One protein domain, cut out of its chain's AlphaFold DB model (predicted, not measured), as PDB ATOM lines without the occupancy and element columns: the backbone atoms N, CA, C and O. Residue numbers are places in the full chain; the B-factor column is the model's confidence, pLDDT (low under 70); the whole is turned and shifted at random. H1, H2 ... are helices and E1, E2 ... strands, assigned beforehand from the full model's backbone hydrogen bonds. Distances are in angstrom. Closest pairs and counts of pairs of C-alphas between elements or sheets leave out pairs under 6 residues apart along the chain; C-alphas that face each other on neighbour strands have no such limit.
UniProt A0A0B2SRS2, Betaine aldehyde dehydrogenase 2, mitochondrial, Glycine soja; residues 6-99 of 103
ATOM      1  N   SER A   6     157.494 105.051 167.748       76.19
ATOM      2  CA  SER A   6     158.291 104.332 166.748       76.19
ATOM      3  C   SER A   6     159.377 103.466 167.391       76.19
ATOM      4  O   SER A   6     159.562 102.325 166.988       76.19
ATOM      5  N   GLN A   7     160.046 103.968 168.434       76.69
ATOM      6  CA  GLN A   7     161.069 103.215 169.161       76.69
ATOM      7  C   GLN A   7     160.472 102.018 169.904       76.69
ATOM      8  O   GLN A   7     161.063 100.941 169.871       76.69
ATOM      9  N   ILE A   8     159.301 102.185 170.526       78.69
ATOM     10  CA  ILE A   8     158.598 101.095 171.217       78.69
ATOM     11  C   ILE A   8     158.163 100.028 170.208       78.69
ATOM     12  O   ILE A   8     158.367  98.842 170.441       78.69
ATOM     13  N   THR A   9     157.637 100.438 169.053       78.50
ATOM     14  CA  THR A   9     157.128  99.506 168.036       78.50
ATOM     15  C   THR A   9     158.248  98.726 167.339       78.50
ATOM     16  O   THR A   9     158.107  97.529 167.106       78.50
ATOM     17  N   GLU A  10     159.365  99.383 167.013       80.19
ATOM     18  CA  GLU A  10     160.486  98.765 166.288       80.19
ATOM     19  C   GLU A  10     161.376  97.891 167.175       80.19
ATOM     20  O   GLU A  10     162.040  96.983 166.671       80.19
ATOM     21  N   LYS A  11     161.427  98.166 168.484       79.56
ATOM     22  CA  LYS A  11     162.389  97.543 169.399       79.56
ATOM     23  C   LYS A  11     161.760  96.921 170.640       79.56
ATOM     24  O   LYS A  11     162.447  96.878 171.648       79.56
ATOM     25  N   LYS A  12     160.519  96.423 170.588       75.56
ATOM     26  CA  LYS A  12     159.748  95.905 171.748       75.56
ATOM     27  C   LYS A  12     160.531  95.053 172.758       75.56
ATOM     28  O   LYS A  12     160.327  95.192 173.959       75.56
ATOM     29  N   ASP A  13     161.466  94.229 172.294       80.94
ATOM     30  CA  ASP A  13     162.272  93.364 173.164       80.94
ATOM     31  C   ASP A  13     163.197  94.129 174.130       80.94
ATOM     32  O   ASP A  13     163.530  93.623 175.200       80.94
ATOM     33  N   GLU A  14     163.679  95.313 173.745       82.44
ATOM     34  CA  GLU A  14     164.599  96.131 174.545       82.44
ATOM     35  C   GLU A  14     163.894  96.835 175.728       82.44
ATOM     36  O   GLU A  14     164.330  96.620 176.860       82.44
ATOM     37  N   PRO A  15     162.799  97.607 175.541       76.56
ATOM     38  CA  PRO A  15     162.039  98.188 176.637       76.56
ATOM     39  C   PRO A  15     161.323  97.127 177.480       76.56
ATOM     40  O   PRO A  15     161.286  97.290 178.693       76.56
ATOM     41  N   GLY A  16     160.861  96.012 176.900       80.31
ATOM     42  CA  GLY A  16     160.208  94.950 177.677       80.31
ATOM     43  C   GLY A  16     161.169  94.288 178.668       80.31
ATOM     44  O   GLY A  16     160.842  94.063 179.824       80.31
ATOM     45  N   LYS A  17     162.429  94.067 178.268       84.00
ATOM     46  CA  LYS A  17     163.467  93.600 179.204       84.00
ATOM     47  C   LYS A  17     163.784  94.624 180.289       84.00
ATOM     48  O   LYS A  17     164.143  94.226 181.393       84.00
ATOM     49  N   LEU A  18     163.716  95.917 179.974       82.88
ATOM     50  CA  LEU A  18     163.944  96.969 180.961       82.88
ATOM     51  C   LEU A  18     162.813  97.017 181.994       82.88
ATOM     52  O   LEU A  18     163.128  97.130 183.174       82.88
ATOM     53  N   GLU A  19     161.550  96.859 181.588       76.75
ATOM     54  CA  GLU A  19     160.415  96.750 182.525       76.75
ATOM     55  C   GLU A  19     160.567  95.537 183.449       76.75
ATOM     56  O   GLU A  19     160.510  95.678 184.670       76.75
ATOM     57  N   VAL A  20     160.912  94.372 182.900       84.31
ATOM     58  CA  VAL A  20     161.173  93.157 183.691       84.31
ATOM     59  C   VAL A  20     162.303  93.358 184.704       84.31
ATOM     60  O   VAL A  20     162.239  92.835 185.813       84.31
ATOM     61  N   ILE A  21     163.351  94.107 184.354       85.56
ATOM     62  CA  ILE A  21     164.470  94.381 185.269       85.56
ATOM     63  C   ILE A  21     164.077  95.383 186.362       85.56
ATOM     64  O   ILE A  21     164.524  95.231 187.499       85.56
ATOM     65  N   ASP A  22     163.297  96.409 186.022       79.88
ATOM     66  CA  ASP A  22     162.973  97.516 186.930       79.88
ATOM     67  C   ASP A  22     161.809  97.167 187.873       79.88
ATOM     68  O   ASP A  22     161.868  97.427 189.077       79.88
ATOM     69  N   TYR A  23     160.771  96.522 187.340       78.50
ATOM     70  CA  TYR A  23     159.557  96.165 188.068       78.50
ATOM     71  C   TYR A  23     159.550  94.707 188.555       78.50
ATOM     72  O   TYR A  23     159.025  94.416 189.636       78.50
ATOM     73  N   GLY A  24     160.185  93.793 187.815       80.19
ATOM     74  CA  GLY A  24     160.176  92.364 188.135       80.19
ATOM     75  C   GLY A  24     158.949  91.613 187.615       80.19
ATOM     76  O   GLY A  24     158.656  90.529 188.123       80.19
ATOM     77  N   GLU A  25     158.229  92.171 186.641       80.31
ATOM     78  CA  GLU A  25     157.149  91.461 185.949       80.31
ATOM     79  C   GLU A  25     157.651  90.217 185.204       80.31
ATOM     80  O   GLU A  25     158.828  90.124 184.829       80.31
ATOM     81  N   PRO A  26     156.772  89.233 184.972       84.00
ATOM     82  CA  PRO A  26     157.073  88.116 184.095       84.00
ATOM     83  C   PRO A  26     157.439  88.591 182.678       84.00
ATOM     84  O   PRO A  26     156.768  89.426 182.078       84.00
ATOM     85  N   LEU A  27     158.511  88.028 182.109       82.19
ATOM     86  CA  LEU A  27     158.994  88.389 180.765       82.19
ATOM     87  C   LEU A  27     157.971  88.095 179.656       82.19
ATOM     88  O   LEU A  27     158.072  88.639 178.561       82.19
ATOM     89  N   ASP A  28     157.025  87.203 179.918       85.31
ATOM     90  CA  ASP A  28     155.898  86.882 179.053       85.31
ATOM     91  C   ASP A  28     154.753  87.904 179.123       85.31
ATOM     92  O   ASP A  28     153.987  87.986 178.164       85.31
ATOM     93  N   GLU A  29     154.664  88.702 180.189       82.19
ATOM     94  CA  GLU A  29     153.671  89.777 180.350       82.19
ATOM     95  C   GLU A  29     154.170  91.103 179.747       82.19
ATOM     96  O   GLU A  29     153.419  91.768 179.033       82.19
ATOM     97  N   ALA A  30     155.467  91.405 179.876       81.69
ATOM     98  CA  ALA A  30     156.083  92.645 179.383       81.69
ATOM     99  C   ALA A  30     155.761  93.027 177.915       81.69
ATOM    100  O   ALA A  30     155.557  94.206 177.613       81.69
ATOM    101  N   PRO A  31     155.701  92.088 176.944       83.19
ATOM    102  CA  PRO A  31     155.324  92.424 175.572       83.19
ATOM    103  C   PRO A  31     153.863  92.869 175.445       83.19
ATOM    104  O   PRO A  31     153.573  93.723 174.608       83.19
ATOM    105  N   ALA A  32     152.966  92.300 176.255       84.44
ATOM    106  CA  ALA A  32     151.552  92.659 176.262       84.44
ATOM    107  C   ALA A  32     151.348  94.066 176.841       84.44
ATOM    108  O   ALA A  32     150.609  94.857 176.261       84.44
ATOM    109  N   ASP A  33     152.081  94.432 177.894       82.50
ATOM    110  CA  ASP A  33     152.032  95.790 178.449       82.50
ATOM    111  C   ASP A  33     152.537  96.844 177.446       82.50
ATOM    112  O   ASP A  33     151.974  97.937 177.324       82.50
ATOM    113  N   LEU A  34     153.557  96.515 176.645       82.19
ATOM    114  CA  LEU A  34     154.008  97.381 175.549       82.19
ATOM    115  C   LEU A  34     152.997  97.482 174.400       82.19
ATOM    116  O   LEU A  34     152.922  98.529 173.749       82.19
ATOM    117  N   ASP A  35     152.236  96.421 174.127       86.06
ATOM    118  CA  ASP A  35     151.125  96.465 173.173       86.06
ATOM    119  C   ASP A  35     150.020  97.404 173.667       86.06
ATOM    120  O   ASP A  35     149.581  98.278 172.914       86.06
ATOM    121  N   ASP A  36     149.668  97.321 174.950       85.19
ATOM    122  CA  ASP A  36     148.690  98.210 175.579       85.19
ATOM    123  C   ASP A  36     149.152  99.674 175.564       85.19
ATOM    124  O   ASP A  36     148.350 100.582 175.315       85.19
ATOM    125  N   VAL A  37     150.454  99.934 175.742       83.31
ATOM    126  CA  VAL A  37     151.036 101.270 175.537       83.31
ATOM    127  C   VAL A  37     150.761 101.743 174.110       83.31
ATOM    128  O   VAL A  37     150.216 102.832 173.924       83.31
ATOM    129  N   ILE A  38     151.112 100.950 173.097       84.75
ATOM    130  CA  ILE A  38     150.936 101.320 171.684       84.75
ATOM    131  C   ILE A  38     149.460 101.597 171.368       84.75
ATOM    132  O   ILE A  38     149.144 102.589 170.700       84.75
ATOM    133  N   ASP A  39     148.552 100.770 171.872       86.88
ATOM    134  CA  ASP A  39     147.117 100.939 171.667       86.88
ATOM    135  C   ASP A  39     146.574 102.182 172.371       86.88
ATOM    136  O   ASP A  39     145.806 102.942 171.769       86.88
ATOM    137  N   CYS A  40     147.038 102.462 173.590       85.31
ATOM    138  CA  CYS A  40     146.743 103.702 174.303       85.31
ATOM    139  C   CYS A  40     147.185 104.915 173.467       85.31
ATOM    140  O   CYS A  40     146.403 105.852 173.263       85.31
ATOM    141  N   PHE A  41     148.383 104.861 172.875       83.75
ATOM    142  CA  PHE A  41     148.865 105.918 171.990       83.75
ATOM    143  C   PHE A  41     147.970 106.127 170.770       83.75
ATOM    144  O   PHE A  41     147.538 107.247 170.480       83.75
ATOM    145  N   ASN A  42     147.663 105.041 170.066       86.00
ATOM    146  CA  ASN A  42     146.832 105.074 168.869       86.00
ATOM    147  C   ASN A  42     145.408 105.563 169.170       86.00
ATOM    148  O   ASN A  42     144.795 106.249 168.348       86.00
ATOM    149  N   TYR A  43     144.870 105.219 170.340       88.00
ATOM    150  CA  TYR A  43     143.563 105.675 170.790       88.00
ATOM    151  C   TYR A  43     143.536 107.195 171.001       88.00
ATOM    152  O   TYR A  43     142.672 107.873 170.436       88.00
ATOM    153  N   TYR A  44     144.495 107.754 171.747       85.44
ATOM    154  CA  TYR A  44     144.541 109.199 171.983       85.44
ATOM    155  C   TYR A  44     144.915 110.001 170.735       85.44
ATOM    156  O   TYR A  44     144.364 111.085 170.552       85.44
ATOM    157  N   ALA A  45     145.749 109.466 169.837       85.69
ATOM    158  CA  ALA A  45     146.028 110.094 168.544       85.69
ATOM    159  C   ALA A  45     144.737 110.302 167.728       85.69
ATOM    160  O   ALA A  45     144.452 111.412 167.280       85.69
ATOM    161  N   LYS A  46     143.881 109.273 167.640       88.06
ATOM    162  CA  LYS A  46     142.567 109.375 166.979       88.06
ATOM    163  C   LYS A  46     141.640 110.382 167.661       88.06
ATOM    164  O   LYS A  46     140.873 111.078 166.996       88.06
ATOM    165  N   LEU A  47     141.667 110.450 168.994       88.19
ATOM    166  CA  LEU A  47     140.876 111.436 169.731       88.19
ATOM    167  C   LEU A  47     141.359 112.865 169.479       88.19
ATOM    168  O   LEU A  47     140.509 113.750 169.367       88.19
ATOM    169  N   ALA A  48     142.673 113.077 169.386       85.94
ATOM    170  CA  ALA A  48     143.276 114.369 169.084       85.94
ATOM    171  C   ALA A  48     142.900 114.834 167.670       85.94
ATOM    172  O   ALA A  48     142.365 115.930 167.521       85.94
ATOM    173  N   GLU A  49     143.038 113.971 166.659       88.06
ATOM    174  CA  GLU A  49     142.584 114.255 165.285       88.06
ATOM    175  C   GLU A  49     141.078 114.577 165.230       88.06
ATOM    176  O   GLU A  49     140.633 115.474 164.514       88.06
ATOM    177  N   GLY A  50     140.269 113.871 166.024       87.31
ATOM    178  CA  GLY A  50     138.830 114.109 166.126       87.31
ATOM    179  C   GLY A  50     138.429 115.314 166.985       87.31
ATOM    180  O   GLY A  50     137.236 115.635 167.045       87.31
ATOM    181  N   LEU A  51     139.363 115.957 167.693       86.56
ATOM    182  CA  LEU A  51     139.070 117.083 168.580       86.56
ATOM    183  C   LEU A  51     138.820 118.366 167.786       86.56
ATOM    184  O   LEU A  51     137.893 119.101 168.129       86.56
ATOM    185  N   ASP A  52     139.564 118.584 166.700       84.19
ATOM    186  CA  ASP A  52     139.406 119.744 165.815       84.19
ATOM    187  C   ASP A  52     137.984 119.833 165.255       84.19
ATOM    188  O   ASP A  52     137.353 120.889 165.279       84.19
ATOM    189  N   ALA A  53     137.419 118.693 164.851       85.75
ATOM    190  CA  ALA A  53     136.046 118.604 164.356       85.75
ATOM    191  C   ALA A  53     134.979 118.901 165.430       85.75
ATOM    192  O   ALA A  53     133.826 119.175 165.098       85.75
ATOM    193  N   LYS A  54     135.337 118.826 166.719       83.94
ATOM    194  CA  LYS A  54     134.444 119.107 167.857       83.94
ATOM    195  C   LYS A  54     134.576 120.543 168.371       83.94
ATOM    196  O   LYS A  54     133.861 120.900 169.311       83.94
ATOM    197  N   GLN A  55     135.484 121.340 167.808       86.62
ATOM    198  CA  GLN A  55     135.636 122.747 168.165       86.62
ATOM    199  C   GLN A  55     134.440 123.573 167.700       86.62
ATOM    200  O   GLN A  55     133.837 123.298 166.664       86.62
ATOM    201  N   ASN A  56     134.125 124.624 168.457       82.62
ATOM    202  CA  ASN A  56     133.077 125.594 168.137       82.62
ATOM    203  C   ASN A  56     131.705 124.946 167.892       82.62
ATOM    204  O   ASN A  56     130.924 125.410 167.062       82.62
ATOM    205  N   ALA A  57     131.405 123.867 168.620       79.94
ATOM    206  CA  ALA A  57     130.108 123.214 168.537       79.94
ATOM    207  C   ALA A  57     128.998 124.205 168.955       79.94
ATOM    208  O   ALA A  57     129.122 124.833 170.016       79.94
ATOM    209  N   PRO A  58     127.934 124.375 168.145       75.44
ATOM    210  CA  PRO A  58     126.860 125.312 168.447       75.44
ATOM    211  C   PRO A  58     126.020 124.810 169.623       75.44
ATOM    212  O   PRO A  58     125.629 123.641 169.668       75.44
ATOM    213  N   VAL A  59     125.712 125.705 170.562       76.56
ATOM    214  CA  VAL A  59     124.848 125.412 171.711       76.56
ATOM    215  C   VAL A  59     123.546 126.188 171.581       76.56
ATOM    216  O   VAL A  59     123.537 127.414 171.483       76.56
ATOM    217  N   PHE A  60     122.429 125.465 171.612       70.31
ATOM    218  CA  PHE A  60     121.101 126.068 171.655       70.31
ATOM    219  C   PHE A  60     120.752 126.421 173.100       70.31
ATOM    220  O   PHE A  60     120.406 125.550 173.894       70.31
ATOM    221  N   VAL A  61     120.839 127.705 173.441       64.50
ATOM    222  CA  VAL A  61     120.325 128.224 174.713       64.50
ATOM    223  C   VAL A  61     118.855 128.569 174.498       64.50
ATOM    224  O   VAL A  61     118.539 129.525 173.792       64.50
ATOM    225  N   VAL A  62     117.948 127.762 175.049       63.31
ATOM    226  CA  VAL A  62     116.501 127.966 174.902       63.31
ATOM    227  C   VAL A  62     115.854 128.103 176.271       63.31
ATOM    228  O   VAL A  62     115.082 127.245 176.667       63.31
ATOM    229  N   GLU A  63     116.139 129.189 176.990       55.97
ATOM    230  CA  GLU A  63     115.272 129.625 178.090       55.97
ATOM    231  C   GLU A  63     115.144 131.159 178.114       55.97
ATOM    232  O   GLU A  63     116.084 131.886 178.423       55.97
ATOM    233  N   GLY A  64     113.950 131.655 177.767       54.81
ATOM    234  CA  GLY A  64     113.444 132.963 178.205       54.81
ATOM    235  C   GLY A  64     113.761 134.217 177.380       54.81
ATOM    236  O   GLY A  64     113.181 135.258 177.683       54.81
ATOM    237  N   LEU A  65     114.608 134.169 176.346       53.50
ATOM    238  CA  LEU A  65     114.940 135.349 175.529       53.50
ATOM    239  C   LEU A  65     114.388 135.238 174.103       53.50
ATOM    240  O   LEU A  65     114.524 134.220 173.431       53.50
ATOM    241  N   ASP A  66     113.725 136.315 173.683       51.16
ATOM    242  CA  ASP A  66     113.076 136.508 172.388       51.16
ATOM    243  C   ASP A  66     113.981 136.022 171.241       51.16
ATOM    244  O   ASP A  66     115.102 136.509 171.071       51.16
ATOM    245  N   ALA A  67     113.488 135.087 170.422       53.12
ATOM    246  CA  ALA A  67     114.238 134.379 169.372       53.12
ATOM    247  C   ALA A  67     114.897 135.291 168.307       53.12
ATOM    248  O   ALA A  67     115.615 134.815 167.430       53.12
ATOM    249  N   LYS A  68     114.663 136.606 168.376       53.59
ATOM    250  CA  LYS A  68     115.269 137.647 167.537       53.59
ATOM    251  C   LYS A  68     116.613 138.186 168.052       53.59
ATOM    252  O   LYS A  68     117.256 138.916 167.306       53.59
ATOM    253  N   GLN A  69     117.039 137.859 169.278       54.03
ATOM    254  CA  GLN A  69     118.266 138.399 169.902       54.03
ATOM    255  C   GLN A  69     119.355 137.345 170.180       54.03
ATOM    256  O   GLN A  69     120.357 137.650 170.824       54.03
ATOM    257  N   ASN A  70     119.195 136.111 169.691       57.16
ATOM    258  CA  ASN A  70     120.140 135.027 169.960       57.16
ATOM    259  C   ASN A  70     121.443 135.210 169.168       57.16
ATOM    260  O   ASN A  70     121.556 134.783 168.019       57.16
ATOM    261  N   ALA A  71     122.448 135.821 169.800       61.56
ATOM    262  CA  ALA A  71     123.830 135.658 169.369       61.56
ATOM    263  C   ALA A  71     124.190 134.159 169.442       61.56
ATOM    264  O   ALA A  71     123.870 133.510 170.442       61.56
ATOM    265  N   PRO A  72     124.814 133.578 168.404       68.25
ATOM    266  CA  PRO A  72     125.158 132.167 168.427       68.25
ATOM    267  C   PRO A  72     126.227 131.906 169.496       68.25
ATOM    268  O   PRO A  72     127.286 132.535 169.497       68.25
ATOM    269  N   VAL A  73     125.927 130.993 170.420       75.75
ATOM    270  CA  VAL A  73     126.847 130.547 171.471       75.75
ATOM    271  C   VAL A  73     127.588 129.312 170.970       75.75
ATOM    272  O   VAL A  73     126.972 128.361 170.486       75.75
ATOM    273  N   TYR A  74     128.911 129.320 171.109       82.31
ATOM    274  CA  TYR A  74     129.784 128.225 170.696       82.31
ATOM    275  C   TYR A  74     130.636 127.760 171.872       82.31
ATOM    276  O   TYR A  74     131.030 128.566 172.715       82.31
ATOM    277  N   VAL A  75     130.945 126.465 171.911       85.12
ATOM    278  CA  VAL A  75     131.892 125.901 172.883       85.12
ATOM    279  C   VAL A  75     133.246 125.718 172.215       85.12
ATOM    280  O   VAL A  75     133.373 124.940 171.270       85.12
ATOM    281  N   HIS A  76     134.251 126.412 172.739       87.06
ATOM    282  CA  HIS A  76     135.647 126.246 172.358       87.06
ATOM    283  C   HIS A  76     136.378 125.440 173.437       87.06
ATOM    284  O   HIS A  76     136.177 125.677 174.630       87.06
ATOM    285  N   LYS A  77     137.171 124.446 173.032       88.19
ATOM    286  CA  LYS A  77     137.925 123.580 173.945       88.19
ATOM    287  C   LYS A  77     139.407 123.880 173.798       88.19
ATOM    288  O   LYS A  77     139.996 123.563 172.772       88.19
ATOM    289  N   GLU A  78     140.001 124.441 174.836       88.62
ATOM    290  CA  GLU A  78     141.424 124.780 174.871       88.62
ATOM    291  C   GLU A  78     142.181 123.834 175.811       88.62
ATOM    292  O   GLU A  78     141.575 123.261 176.728       88.62
ATOM    293  N   PRO A  79     143.497 123.643 175.609       89.19
ATOM    294  CA  PRO A  79     144.319 122.933 176.576       89.19
ATOM    295  C   PRO A  79     144.279 123.643 177.934       89.19
ATOM    296  O   PRO A  79     144.373 124.865 178.021       89.19
ATOM    297  N   ILE A  80     144.193 122.863 179.013       90.56
ATOM    298  CA  ILE A  80     144.134 123.389 180.387       90.56
ATOM    299  C   ILE A  80     145.435 124.087 180.826       90.56
ATOM    300  O   ILE A  80     145.436 124.859 181.782       90.56
ATOM    301  N   GLY A  81     146.546 123.818 180.132       91.19
ATOM    302  CA  GLY A  81     147.881 124.311 180.463       91.19
ATOM    303  C   GLY A  81     148.754 123.222 181.082       91.19
ATOM    304  O   GLY A  81     148.733 122.072 180.648       91.19
ATOM    305  N   VAL A  82     149.556 123.589 182.085       91.19
ATOM    306  CA  VAL A  82     150.511 122.672 182.723       91.19
ATOM    307  C   VAL A  82     149.778 121.681 183.625       91.19
ATOM    308  O   VAL A  82     149.062 122.080 184.543       91.19
ATOM    309  N   VAL A  83     150.012 120.390 183.395       86.44
ATOM    310  CA  VAL A  83     149.469 119.291 184.201       86.44
ATOM    311  C   VAL A  83     150.598 118.469 184.817       86.44
ATOM    312  O   VAL A  83     151.625 118.236 184.183       86.44
ATOM    313  N   ALA A  84     150.411 118.031 186.063       87.50
ATOM    314  CA  ALA A  84     151.318 117.110 186.739       87.50
ATOM    315  C   ALA A  84     150.682 115.716 186.791       87.50
ATOM    316  O   ALA A  84     149.558 115.568 187.270       87.50
ATOM    317  N   LEU A  85     151.413 114.706 186.323       79.62
ATOM    318  CA  LEU A  85     151.005 113.306 186.381       79.62
ATOM    319  C   LEU A  85     151.953 112.555 187.319       79.62
ATOM    320  O   LEU A  85     153.157 112.506 187.084       79.62
ATOM    321  N   ILE A  86     151.404 111.987 188.392       83.81
ATOM    322  CA  ILE A  86     152.144 111.168 189.354       83.81
ATOM    323  C   ILE A  86     151.615 109.748 189.215       83.81
ATOM    324  O   ILE A  86     150.452 109.489 189.519       83.81
ATOM    325  N   THR A  87     152.459 108.845 188.731       76.69
ATOM    326  CA  THR A  87     152.095 107.452 188.461       76.69
ATOM    327  C   THR A  87     152.722 106.532 189.502       76.69
ATOM    328  O   THR A  87     153.782 106.850 190.052       76.69
ATOM    329  N   PRO A  88     152.088 105.391 189.804       79.06
ATOM    330  CA  PRO A  88     152.721 104.372 190.622       79.06
ATOM    331  C   PRO A  88     153.871 103.693 189.860       79.06
ATOM    332  O   PRO A  88     153.980 103.791 188.642       79.06
ATOM    333  N   TRP A  89     154.728 102.995 190.603       71.31
ATOM    334  CA  TRP A  89     155.963 102.382 190.103       71.31
ATOM    335  C   TRP A  89     155.766 101.026 189.414       71.31
ATOM    336  O   TRP A  89     156.704 100.521 188.818       71.31
ATOM    337  N   TYR A  90     154.577 100.426 189.516       65.75
ATOM    338  CA  TYR A  90     154.366  99.025 189.149       65.75
ATOM    339  C   TYR A  90     153.987  98.781 187.681       65.75
ATOM    340  O   TYR A  90     153.797  97.644 187.299       65.75
ATOM    341  N   LEU A  91     153.821  99.834 186.880       64.75
ATOM    342  CA  LEU A  91     153.485  99.764 185.450       64.75
ATOM    343  C   LEU A  91     154.030 101.041 184.805       64.75
ATOM    344  O   LEU A  91     153.283 101.992 184.529       64.75
ATOM    345  N   LEU A  92     155.356 101.133 184.731       62.84
ATOM    346  CA  LEU A  92     156.049 102.382 184.439       62.84
ATOM    347  C   LEU A  92     155.832 102.792 182.980       62.84
ATOM    348  O   LEU A  92     155.515 103.956 182.723       62.84
ATOM    349  N   PHE A  93     155.931 101.869 182.022       62.91
ATOM    350  CA  PHE A  93     155.741 102.216 180.616       62.91
ATOM    351  C   PHE A  93     154.289 102.551 180.269       62.91
ATOM    352  O   PHE A  93     154.080 103.561 179.581       62.91
ATOM    353  N   LEU A  94     153.311 101.782 180.772       57.72
ATOM    354  CA  LEU A  94     151.881 102.007 180.516       57.72
ATOM    355  C   LEU A  94     151.421 103.388 180.989       57.72
ATOM    356  O   LEU A  94     150.794 104.140 180.238       57.72
ATOM    357  N   HIS A  95     151.770 103.763 182.220       59.03
ATOM    358  CA  HIS A  95     151.284 105.012 182.799       59.03
ATOM    359  C   HIS A  95     152.067 106.249 182.343       59.03
ATOM    360  O   HIS A  95     151.501 107.342 182.306       59.03
ATOM    361  N   PHE A  96     153.356 106.114 182.012       59.59
ATOM    362  CA  PHE A  96     154.211 107.275 181.756       59.59
ATOM    363  C   PHE A  96     154.142 107.769 180.308       59.59
ATOM    364  O   PHE A  96     154.175 108.975 180.067       59.59
ATOM    365  N   ASN A  97     154.033 106.866 179.327       59.09
ATOM    366  CA  ASN A  97     154.188 107.266 177.927       59.09
ATOM    367  C   ASN A  97     152.886 107.782 177.297       59.09
ATOM    368  O   ASN A  97     152.941 108.673 176.452       59.09
ATOM    369  N   CYS A  98     151.714 107.326 177.749       51.28
ATOM    370  CA  CYS A  98     150.454 107.664 177.085       51.28
ATOM    371  C   CYS A  98     150.093 109.176 177.119       51.28
ATOM    372  O   CYS A  98     149.279 109.642 176.324       51.28
ATOM    373  N   LEU A  99     150.742 109.985 177.975       49.66
ATOM    374  CA  LEU A  99     150.500 111.433 178.069       49.66
ATOM    375  C   LEU A  99     151.383 112.305 177.152       49.66
ATOM    376  O   LEU A  99     151.037 113.461 176.906       49.66
TER     377      LEU A  99
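AT A GLANCE: This is residues 6 to 99 of the 103 residues of the protein "Betaine aldehyde dehydrogenase 2, mitochondrial" of Glycine soja (UniProt A0A0B2SRS2). A long helix, H3, forms the shaft of a rod, with three shorter helices, H1, H2 and H4, gathered about its first half and a slim hairpin of two short strands, E1 and E2, sticking out beyond its other end. The loop at the hairpin's tip stands free at residues 63 to 69, and a long link then folds back to H4, standing free at residues 79 to 84. The printed part has 94 residues, with four named helices and two named strands in the order H1, H2, H3, E1, E2, H4; the sheet, E1 - E2, is antiparallel and the class is mostly helix. The whole is extended, with a radius of gyration of the C-alphas of 21.4 A and spans of 67 by 25 by 19 A.

HOW THE PARTS SIT: H1, residues 6 to 10, only just touches H3, residues 30 to 52, with 3 pairs of C-alphas within 8 A; the closest are those of Ile 8 and Leu 34, 7.3 A apart. H2, residues 13 to 23, touches H3 about perpendicular, at 75 degrees, with the C-alphas of Gly 16 and Ala 30 closest at 5.0 A. H1 and H2 are close but not clearly touching, with the C-alphas of Ile 8 and Pro 15 closest at 7.0 A. E1, residues 57 to 59, and E2, residues 73 to 75, form an antiparallel hairpin, their directions at 135 degrees; N 59 and O 73 are 2.9 A apart and N 75 and O 57 are 3.1 A apart, both within hydrogen-bond range. H4, residues 92 to 97, touches H3 at a shallow tilt of 21 degrees, the same way, with the C-alphas of Val 37 and Leu 94 closest at 5.1 A. H3 is the hub, touching three helices, and touches H4 with residues 33 to 37 alone. H2 and H4 are close but not clearly touching, with the C-alphas of Glu 19 and Leu 92 closest at 7.4 A. H1 and H4 are apart, and so are H3 and E2. Every O i to N i+4 pair is within hydrogen-bond range in H1, H2 and H4, and 18 of 19 are in H3.

IN THESE COORDINATES: H1 begins at C-alpha 6, at (158.291, 104.332, 166.748). H2 is 15.4 A long from first to last C-alpha. H3 is 34.6 A long, from C-alpha 30 at (156.083, 92.645, 179.383) to C-alpha 52 at (139.406, 119.744, 165.815). E1 measures 6.5 A and E2 7.0 A. H4 measures 8.4 A and ends at C-alpha 97, at (154.188, 107.266, 177.927).

THE WHOLE: The two C-alphas farthest apart, those of Ile 21 and Lys 68, are 67.9 A apart. The printed part has no cut. The links from E1 to E2, 13 residues, and from E2 to H4, 16 residues, are long. The mean pLDDT of the printed part is 77.2, and residues 61 to 72 and 90 to 99 are under 70.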